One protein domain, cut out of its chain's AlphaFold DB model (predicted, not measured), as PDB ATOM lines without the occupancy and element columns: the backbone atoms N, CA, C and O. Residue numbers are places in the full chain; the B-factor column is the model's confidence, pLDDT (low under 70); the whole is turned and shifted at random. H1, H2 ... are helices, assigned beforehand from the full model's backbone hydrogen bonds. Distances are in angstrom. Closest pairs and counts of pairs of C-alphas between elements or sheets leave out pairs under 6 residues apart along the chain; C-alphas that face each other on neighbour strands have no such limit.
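Overview. This is residues 181 to 256 of the 605 residues of an uncharacterized protein of Zopfia rhizophila CBS 207.26 (UniProt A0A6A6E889). Little regular structure is here: a loop arm, whose residues 183 to 188 stick out, leads to small helix H1, which packs on long helix H2, while H3 packs crosswise on H2. A short antiparallel pairing ties residues 194 to 195 to 234 to 235. The printed part has 76 residues, named helices H1, H2, H3 in that order and no named strand; it is all helix, with 28 residues in named elements. It is loose, with a radius of gyration of the C-alphas of 14.5 A and spans of 40 by 35 by 26 A.

Arrangement. Look at H1, residues 196 to 199: it touches H2, residues 214 to 229, with residues 219 to 223 of H2 alone; the closest C-alphas, Phe 196 and Val 219, are 5.8 A apart. H2 touches H3, residues 239 to 246, about perpendicular at 77 degrees; their closest C-alphas, Ala 218 and Ile 242, are 6.0 A apart. H1 and H3 are apart. Every O i to N i+4 pair is within hydrogen-bond range in H2 and H3; H1 is too short for one.

Along the chain. Find C-alpha 196 at (11.634, 107.596, 177.897), where H1 begins its 5.3 A. H2 runs 21.5 A; H3 runs 10.6 A to C-alpha 246 at (8.710, 99.296, 189.410).

Size, cuts and confidence. The farthest C-alphas, His 184 and Asp 228, are 41.9 A apart. The printed part has no cut; link H1 to H2 is long. No printed residue is under 70 in pLDDT.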
ATOM      1  N   ARG A 181      33.226 108.745 175.348       75.12
ATOM      2  CA  ARG A 181      33.439 110.115 175.858       75.12
ATOM      3  C   ARG A 181      34.394 110.169 177.058       75.12
ATOM      4  O   ARG A 181      35.220 111.057 177.160       75.12
ATOM      5  N   LEU A 182      34.330 109.197 177.967       76.50
ATOM      6  CA  LEU A 182      35.208 109.159 179.138       76.50
ATOM      7  C   LEU A 182      36.612 108.642 178.799       76.50
ATOM      8  O   LEU A 182      37.534 108.873 179.577       76.50
ATOM      9  N   THR A 183      36.784 107.917 177.689       80.81
ATOM     10  CA  THR A 183      38.070 107.304 177.316       80.81
ATOM     11  C   THR A 183      38.825 108.041 176.214       80.81
ATOM     12  O   THR A 183      40.051 107.954 176.197       80.81
ATOM     13  N   HIS A 184      38.137 108.740 175.308       78.38
ATOM     14  CA  HIS A 184      38.734 109.341 174.108       78.38
ATOM     15  C   HIS A 184      38.560 110.858 174.021       78.38
ATOM     16  O   HIS A 184      39.483 111.527 173.569       78.38
ATOM     17  N   ASP A 185      37.425 111.403 174.468       79.88
ATOM     18  CA  ASP A 185      37.143 112.838 174.364       79.88
ATOM     19  C   ASP A 185      36.501 113.378 175.642       79.88
ATOM     20  O   ASP A 185      35.281 113.500 175.768       79.88
ATOM     21  N   THR A 186      37.354 113.735 176.602       76.69
ATOM     22  CA  THR A 186      36.934 114.290 177.895       76.69
ATOM     23  C   THR A 186      36.236 115.645 177.779       76.69
ATOM     24  O   THR A 186      35.703 116.126 178.780       76.69
ATOM     25  N   ARG A 187      36.232 116.270 176.594       85.94
ATOM     26  CA  ARG A 187      35.570 117.554 176.329       85.94
ATOM     27  C   ARG A 187      34.201 117.395 175.678       85.94
ATOM     28  O   ARG A 187      33.458 118.375 175.638       85.94
ATOM     29  N   ALA A 188      33.850 116.202 175.194       82.25
ATOM     30  CA  ALA A 188      32.533 115.959 174.626       82.25
ATOM     31  C   ALA A 188      31.449 116.212 175.696       82.25
ATOM     32  O   ALA A 188      31.512 115.618 176.781       82.25
ATOM     33  N   PRO A 189      30.456 117.082 175.425       84.69
ATOM     34  CA  PRO A 189      29.391 117.353 176.379       84.69
ATOM     35  C   PRO A 189      28.612 116.071 176.691       84.69
ATOM     36  O   PRO A 189      28.507 115.156 175.869       84.69
ATOM     37  N   GLU A 190      28.062 115.989 177.902       83.94
ATOM     38  CA  GLU A 190      27.155 114.901 178.252       83.94
ATOM     39  C   GLU A 190      25.951 114.900 177.301       83.94
ATOM     40  O   GLU A 190      25.373 115.965 177.068       83.94
ATOM     41  N   PRO A 191      25.572 113.745 176.718       86.25
ATOM     42  CA  PRO A 191      24.394 113.688 175.869       86.25
ATOM     43  C   PRO A 191      23.165 114.172 176.638       86.25
ATOM     44  O   PRO A 191      22.940 113.785 177.788       86.25
ATOM     45  N   ASN A 192      22.363 115.007 175.978       94.69
ATOM     46  CA  ASN A 192      21.125 115.514 176.553       94.69
ATOM     47  C   ASN A 192      20.215 114.339 176.948       94.69
ATOM     48  O   ASN A 192      20.007 113.439 176.131       94.69
ATOM     49  N   PRO A 193      19.643 114.339 178.167       96.69
ATOM     50  CA  PRO A 193      18.718 113.294 178.576       96.69
ATOM     51  C   PRO A 193      17.500 113.218 177.647       96.69
ATOM     52  O   PRO A 193      16.860 114.235 177.364       96.69
ATOM     53  N   ILE A 194      17.152 112.007 177.218       96.94
ATOM     54  CA  ILE A 194      16.087 111.733 176.244       96.94
ATOM     55  C   ILE A 194      14.821 111.296 176.991       96.94
ATOM     56  O   ILE A 194      14.910 110.436 177.866       96.94
ATOM     57  N   PRO A 195      13.627 111.828 176.688       97.50
ATOM     58  CA  PRO A 195      12.389 111.336 177.285       97.50
ATOM     59  C   PRO A 195      12.169 109.835 177.029       97.50
ATOM     60  O   PRO A 195      12.257 109.380 175.892       97.50
ATOM     61  N   PHE A 196      11.795 109.057 178.048       96.81
ATOM     62  CA  PHE A 196      11.634 107.596 177.897       96.81
ATOM     63  C   PHE A 196      10.615 107.185 176.824       96.81
ATOM     64  O   PHE A 196      10.787 106.163 176.168       96.81
ATOM     65  N   HIS A 197       9.570 107.985 176.601       95.38
ATOM     66  CA  HIS A 197       8.581 107.699 175.561       95.38
ATOM     67  C   HIS A 197       9.160 107.775 174.137       95.38
ATOM     68  O   HIS A 197       8.592 107.183 173.225       95.38
ATOM     69  N   GLU A 198      10.281 108.471 173.928       96.88
ATOM     70  CA  GLU A 198      10.979 108.462 172.640       96.88
ATOM     71  C   GLU A 198      11.725 107.149 172.406       96.88
ATOM     72  O   GLU A 198      11.815 106.710 171.264       96.88
ATOM     73  N   LEU A 199      12.166 106.464 173.469       95.25
ATOM     74  CA  LEU A 199      12.752 105.121 173.361       95.25
ATOM     75  C   LEU A 199      11.730 104.087 172.868       95.25
ATOM     76  O   LEU A 199      12.111 103.058 172.321       95.25
ATOM     77  N   ALA A 200      10.431 104.361 173.032       94.75
ATOM     78  CA  ALA A 200       9.350 103.538 172.496       94.75
ATOM     79  C   ALA A 200       9.069 103.790 171.003       94.75
ATOM     80  O   ALA A 200       8.306 103.044 170.384       94.75
ATOM     81  N   ARG A 201       9.637 104.845 170.402       94.69
ATOM     82  CA  ARG A 201       9.355 105.207 169.008       94.69
ATOM     83  C   ARG A 201       9.897 104.125 168.069       94.69
ATOM     84  O   ARG A 201      11.081 103.815 168.082       94.69
ATOM     85  N   GLY A 202       9.022 103.578 167.225       90.75
ATOM     86  CA  GLY A 202       9.372 102.527 166.262       90.75
ATOM     87  C   GLY A 202       9.361 101.108 166.837       90.75
ATOM     88  O   GLY A 202       9.526 100.151 166.084       90.75
ATOM     89  N   ILE A 203       9.114 100.944 168.141       91.25
ATOM     90  CA  ILE A 203       8.896  99.624 168.734       91.25
ATOM     91  C   ILE A 203       7.471  99.180 168.393       91.25
ATOM     92  O   ILE A 203       6.504  99.715 168.925       91.25
ATOM     93  N   MET A 204       7.342  98.193 167.501       92.44
ATOM     94  CA  MET A 204       6.032  97.627 167.144       92.44
ATOM     95  C   MET A 204       5.437  96.776 168.271       92.44
ATOM     96  O   MET A 204       4.225  96.763 168.465       92.44
ATOM     97  N   ARG A 205       6.289  96.066 169.019       92.88
ATOM     98  CA  ARG A 205       5.899  95.232 170.157       92.88
ATOM     99  C   ARG A 205       6.984  95.274 171.224       92.88
ATOM    100  O   ARG A 205       8.159  95.086 170.912       92.88
ATOM    101  N   PHE A 206       6.590  95.512 172.470       92.38
ATOM    102  CA  PHE A 206       7.516  95.423 173.594       92.38
ATOM    103  C   PHE A 206       7.880  93.962 173.883       92.38
ATOM    104  O   PHE A 206       7.017  93.093 173.759       92.38
ATOM    105  N   PRO A 207       9.128  93.677 174.290       90.06
ATOM    106  CA  PRO A 207       9.469  92.381 174.860       90.06
ATOM    107  C   PRO A 207       8.550  92.043 176.044       90.06
ATOM    108  O   PRO A 207       8.178  92.922 176.821       90.06
ATOM    109  N   GLU A 208       8.191  90.770 176.183       89.69
ATOM    110  CA  GLU A 208       7.297  90.259 177.227       89.69
ATOM    111  C   GLU A 208       7.978  89.105 177.984       89.69
ATOM    112  O   GLU A 208       8.908  88.466 177.486       89.69
ATOM    113  N   GLY A 209       7.511  88.812 179.201       89.31
ATOM    114  CA  GLY A 209       8.006  87.688 180.000       89.31
ATOM    115  C   GLY A 209       9.498  87.792 180.334       89.31
ATOM    116  O   GLY A 209       9.975  88.843 180.744       89.31
ATOM    117  N   ASN A 210      10.246  86.699 180.145       88.69
ATOM    118  CA  ASN A 210      11.685  86.641 180.451       88.69
ATOM    119  C   ASN A 210      12.558  87.506 179.522       88.69
ATOM    120  O   ASN A 210      13.756  87.637 179.766       88.69
ATOM    121  N   ASP A 211      11.988  88.035 178.436       83.81
ATOM    122  CA  ASP A 211      12.665  88.966 177.527       83.81
ATOM    123  C   ASP A 211      12.396  90.434 177.909       83.81
ATOM    124  O   ASP A 211      13.078  91.337 177.422       83.81
ATOM    125  N   ALA A 212      11.436  90.690 178.807       86.69
ATOM    126  CA  ALA A 212      11.156  92.015 179.351       86.69
ATOM    127  C   ALA A 212      12.149  92.366 180.468       86.69
ATOM    128  O   ALA A 212      11.874  92.197 181.658       86.69
ATOM    129  N   ALA A 213      13.316  92.871 180.070       85.69
ATOM    130  CA  ALA A 213      14.329  93.369 180.995       85.69
ATOM    131  C   ALA A 213      13.920  94.699 181.667       85.69
ATOM    132  O   ALA A 213      12.894  95.304 181.338       85.69
ATOM    133  N   ASP A 214      14.772  95.191 182.569       87.62
ATOM    134  CA  ASP A 214      14.593  96.437 183.334       87.62
ATOM    135  C   ASP A 214      14.196  97.631 182.461       87.62
ATOM    136  O   ASP A 214      13.313  98.413 182.812       87.62
ATOM    137  N   MET A 215      14.825  97.761 181.288       90.69
ATOM    138  CA  MET A 215      14.570  98.880 180.381       90.69
ATOM    139  C   MET A 215      13.158  98.839 179.800       90.69
ATOM    140  O   MET A 215      12.501  99.870 179.697       90.69
ATOM    141  N   THR A 216      12.672  97.652 179.437       93.12
ATOM    142  CA  THR A 216      11.325  97.473 178.889       93.12
ATOM    143  C   THR A 216      10.277  97.856 179.924       93.12
ATOM    144  O   THR A 216       9.361  98.619 179.618       93.12
ATOM    145  N   GLN A 217      10.457  97.399 181.163       92.38
ATOM    146  CA  GLN A 217       9.553  97.715 182.265       92.38
ATOM    147  C   GLN A 217       9.608  99.204 182.626       92.38
ATOM    148  O   GLN A 217       8.566  99.825 182.838       92.38
ATOM    149  N   ALA A 218      10.799  99.812 182.609       94.81
ATOM    150  CA  ALA A 218      10.955 101.247 182.818       94.81
ATOM    151  C   ALA A 218      10.225 102.060 181.737       94.81
ATOM    152  O   ALA A 218       9.470 102.977 182.060       94.81
ATOM    153  N   VAL A 219      10.375 101.701 180.458       96.19
ATOM    154  CA  VAL A 219       9.660 102.370 179.362       96.19
ATOM    155  C   VAL A 219       8.147 102.223 179.537       96.19
ATOM    156  O   VAL A 219       7.441 103.232 179.527       96.19
ATOM    157  N   GLN A 220       7.638 101.015 179.784       95.06
ATOM    158  CA  GLN A 220       6.204 100.778 180.000       95.06
ATOM    159  C   GLN A 220       5.649 101.584 181.182       95.06
ATOM    160  O   GLN A 220       4.607 102.233 181.054       95.06
ATOM    161  N   PHE A 221       6.370 101.615 182.304       95.88
ATOM    162  CA  PHE A 221       6.000 102.416 183.466       95.88
ATOM    163  C   PHE A 221       5.913 103.902 183.128       95.88
ATOM    164  O   PHE A 221       4.940 104.560 183.486       95.88
ATOM    165  N   THR A 222       6.892 104.443 182.401       96.75
ATOM    166  CA  THR A 222       6.885 105.869 182.042       96.75
ATOM    167  C   THR A 222       5.789 106.230 181.047       96.75
ATOM    168  O   THR A 222       5.239 107.324 181.139       96.75
ATOM    169  N   LEU A 223       5.431 105.327 180.127       96.44
ATOM    170  CA  LEU A 223       4.289 105.521 179.232       96.44
ATOM    171  C   LEU A 223       2.982 105.593 180.028       96.44
ATOM    172  O   LEU A 223       2.171 106.489 179.789       96.44
ATOM    173  N   LYS A 224       2.820 104.707 181.018       96.25
ATOM    174  CA  LYS A 224       1.685 104.737 181.943       96.25
ATOM    175  C   LYS A 224       1.681 106.014 182.788       96.25
ATOM    176  O   LYS A 224       0.690 106.728 182.799       96.25
ATOM    177  N   ALA A 225       2.803 106.381 183.402       96.38
ATOM    178  CA  ALA A 225       2.900 107.582 184.231       96.38
ATOM    179  C   ALA A 225       2.689 108.889 183.441       96.38
ATOM    180  O   ALA A 225       2.118 109.844 183.969       96.38
ATOM    181  N   LYS A 226       3.110 108.939 182.169       96.31
ATOM    182  CA  LYS A 226       2.824 110.065 181.268       96.31
ATOM    183  C   LYS A 226       1.326 110.174 180.985       96.31
ATOM    184  O   LYS A 226       0.811 111.285 180.940       96.31
ATOM    185  N   LYS A 227       0.642 109.041 180.802       96.25
ATOM    186  CA  LYS A 227      -0.807 108.988 180.582       96.25
ATOM    187  C   LYS A 227      -1.593 109.369 181.840       96.25
ATOM    188  O   LYS A 227      -2.514 110.167 181.743       96.25
ATOM    189  N   ASP A 228      -1.207 108.827 182.991       97.12
ATOM    190  CA  ASP A 228      -1.972 108.938 184.237       97.12
ATOM    191  C   ASP A 228      -1.711 110.267 184.969       97.12
ATOM    192  O   ASP A 228      -2.620 110.833 185.567       97.12
ATOM    193  N   TYR A 229      -0.478 110.787 184.908       96.62
ATOM    194  CA  TYR A 229      -0.045 111.946 185.705       96.62
ATOM    195  C   TYR A 229       0.562 113.087 184.876       96.62
ATOM    196  O   TYR A 229       1.047 114.063 185.445       96.62
ATOM    197  N   GLY A 230       0.661 112.951 183.548       96.38
ATOM    198  CA  GLY A 230       1.361 113.925 182.695       96.38
ATOM    199  C   GLY A 230       2.877 114.006 182.935       96.38
ATOM    200  O   GLY A 230       3.561 114.850 182.353       96.38
ATOM    201  N   LYS A 231       3.442 113.136 183.782       97.31
ATOM    202  CA  LYS A 231       4.846 113.211 184.194       97.31
ATOM    203  C   LYS A 231       5.763 112.602 183.138       97.31
ATOM    204  O   LYS A 231       5.622 111.440 182.761       97.31
ATOM    205  N   THR A 232       6.750 113.377 182.694       97.38
ATOM    206  CA  THR A 232       7.756 112.924 181.728       97.38
ATOM    207  C   THR A 232       9.067 112.608 182.435       97.38
ATOM    208  O   THR A 232       9.672 113.481 183.048       97.38
ATOM    209  N   TYR A 233       9.517 111.363 182.308       97.56
ATOM    210  CA  TYR A 233      10.810 110.903 182.807       97.56
ATOM    211  C   TYR A 233      11.848 110.906 181.680       97.56
ATOM    212  O   TYR A 233      11.495 110.660 180.519       97.56
ATOM    213  N   LYS A 234      13.125 111.136 182.009       98.00
ATOM    214  CA  LYS A 234      14.228 111.167 181.035       98.00
ATOM    215  C   LYS A 234      15.295 110.109 181.317       98.00
ATOM    216  O   LYS A 234      15.697 109.895 182.456       98.00
ATOM    217  N   PHE A 235      15.791 109.471 180.267       95.81
ATOM    218  CA  PHE A 235      16.920 108.552 180.282       95.81
ATOM    219  C   PHE A 235      18.232 109.307 180.000       95.81
ATOM    220  O   PHE A 235      18.248 110.160 179.112       95.81
ATOM    221  N   PRO A 236      19.344 109.002 180.693       95.19
ATOM    222  CA  PRO A 236      19.472 108.038 181.793       95.19
ATOM    223  C   PRO A 236      19.126 108.619 183.176       95.19
ATOM    224  O   PRO A 236      19.073 107.872 184.152       95.19
ATOM    225  N   THR A 237      18.886 109.930 183.277       96.31
ATOM    226  CA  THR A 237      18.800 110.674 184.546       96.31
ATOM    227  C   THR A 237      17.798 110.094 185.541       96.31
ATOM    228  O   THR A 237      18.142 109.910 186.702       96.31
ATOM    229  N   ASP A 238      16.583 109.761 185.110       96.81
ATOM    230  CA  ASP A 238      15.519 109.281 185.993       96.81
ATOM    231  C   ASP A 238      15.417 107.751 186.073       96.81
ATOM    232  O   ASP A 238      14.544 107.239 186.774       96.81
ATOM    233  N   LEU A 239      16.297 107.002 185.395       94.56
ATOM    234  CA  LEU A 239      16.209 105.540 185.346       94.56
ATOM    235  C   LEU A 239      16.195 104.932 186.753       94.56
ATOM    236  O   LEU A 239      15.310 104.153 187.079       94.56
ATOM    237  N   HIS A 240      17.126 105.340 187.614       93.06
ATOM    238  CA  HIS A 240      17.226 104.830 188.984       93.06
ATOM    239  C   HIS A 240      15.953 105.078 189.817       93.06
ATOM    240  O   HIS A 240      15.582 104.236 190.631       93.06
ATOM    241  N   ARG A 241      15.254 106.201 189.587       95.31
ATOM    242  CA  ARG A 241      13.980 106.528 190.254       95.31
ATOM    243  C   ARG A 241      12.837 105.661 189.750       95.31
ATOM    244  O   ARG A 241      11.956 105.308 190.520       95.31
ATOM    245  N   ILE A 242      12.834 105.337 188.460       95.06
ATOM    246  CA  ILE A 242      11.842 104.428 187.884       95.06
ATOM    247  C   ILE A 242      12.083 103.012 188.407       95.06
ATOM    248  O   ILE A 242      11.145 102.369 188.868       95.06
ATOM    249  N   LEU A 243      13.337 102.549 188.408       92.44
ATOM    250  CA  LEU A 243      13.706 101.212 188.882       92.44
ATOM    251  C   LEU A 243      13.382 100.997 190.367       92.44
ATOM    252  O   LEU A 243      12.989  99.898 190.751       92.44
ATOM    253  N   SER A 244      13.475 102.039 191.202       92.44
ATOM    254  CA  SER A 244      13.037 101.950 192.599       92.44
ATOM    255  C   SER A 244      11.514 101.858 192.753       92.44
ATOM    256  O   SER A 244      11.042 101.314 193.751       92.44
ATOM    257  N   GLN A 245      10.743 102.341 191.772       95.38
ATOM    258  CA  GLN A 245       9.276 102.299 191.771       95.38
ATOM    259  C   GLN A 245       8.718 100.984 191.216       95.38
ATOM    260  O   GLN A 245       7.790 100.427 191.799       95.38
ATOM    261  N   ILE A 246       9.277 100.461 190.119       92.00
ATOM    262  CA  ILE A 246       8.710  99.296 189.410       92.00
ATOM    263  C   ILE A 246       9.000  97.942 190.073       92.00
ATOM    264  O   ILE A 246       8.440  96.939 189.645       92.00
ATOM    265  N   ARG A 247       9.794  97.929 191.156       84.94
ATOM    266  CA  ARG A 247      10.478  96.754 191.726       84.94
ATOM    267  C   ARG A 247      11.379  96.093 190.679       84.94
ATOM    268  O   ARG A 247      10.959  95.785 189.572       84.94
ATOM    269  N   LEU A 248      12.639  95.853 191.034       80.25
ATOM    270  CA  LEU A 248      13.549  95.158 190.126       80.25
ATOM    271  C   LEU A 248      12.982  93.766 189.803       80.25
ATOM    272  O   LEU A 248      12.581  93.053 190.734       80.25
ATOM    273  N   PRO A 249      12.934  93.364 188.521       77.12
ATOM    274  CA  PRO A 249      12.527  92.021 188.172       77.12
ATOM    275  C   PRO A 249      13.428  91.019 188.881       77.12
ATOM    276  O   PRO A 249      14.644  91.187 189.008       77.12
ATOM    277  N   ARG A 250      12.812  89.945 189.373       83.00
ATOM    278  CA  ARG A 250      13.556  88.854 189.988       83.00
ATOM    279  C   ARG A 250      14.413  88.209 188.903       83.00
ATOM    280  O   ARG A 250      13.886  87.502 188.045       83.00
ATOM    281  N   LEU A 251      15.724  88.435 188.959       82.69
ATOM    282  CA  LEU A 251      16.692  87.806 188.065       82.69
ATOM    283  C   LEU A 251      16.626  86.283 188.233       82.69
ATOM    284  O   LEU A 251      17.146  85.701 189.181       82.69
ATOM    285  N   THR A 252      15.910  85.633 187.325       88.00
ATOM    286  CA  THR A 252      15.949  84.181 187.130       88.00
ATOM    287  C   THR A 252      17.053  83.805 186.139       88.00
ATOM    288  O   THR A 252      17.503  84.642 185.357       88.00
ATOM    289  N   ASN A 253      17.411  82.517 186.077       87.88
ATOM    290  CA  ASN A 253      18.323  81.985 185.052       87.88
ATOM    291  C   ASN A 253      17.876  82.319 183.617       87.88
ATOM    292  O   ASN A 253      18.695  82.333 182.699       87.88
ATOM    293  N   ALA A 254      16.585  82.613 183.422       88.56
ATOM    294  CA  ALA A 254      16.038  82.999 182.132       88.56
ATOM    295  C   ALA A 254      16.509  84.374 181.638       88.56
ATOM    296  O   ALA A 254      16.371  84.646 180.449       88.56
ATOM    297  N   HIS A 255      17.070  85.207 182.514       84.19
ATOM    298  CA  HIS A 255      17.604  86.525 182.170       84.19
ATOM    299  C   HIS A 255      19.123  86.517 181.958       84.19
ATOM    300  O   HIS A 255      19.708  87.569 181.741       84.19
ATOM    301  N   THR A 256      19.775  85.353 182.033       83.56
ATOM    302  CA  THR A 256      21.213  85.248 181.747       83.56
ATOM    303  C   THR A 256      21.479  85.433 180.254       83.56
ATOM    304  O   THR A 256      20.717  84.923 179.426       83.56
TER     305      THR A 256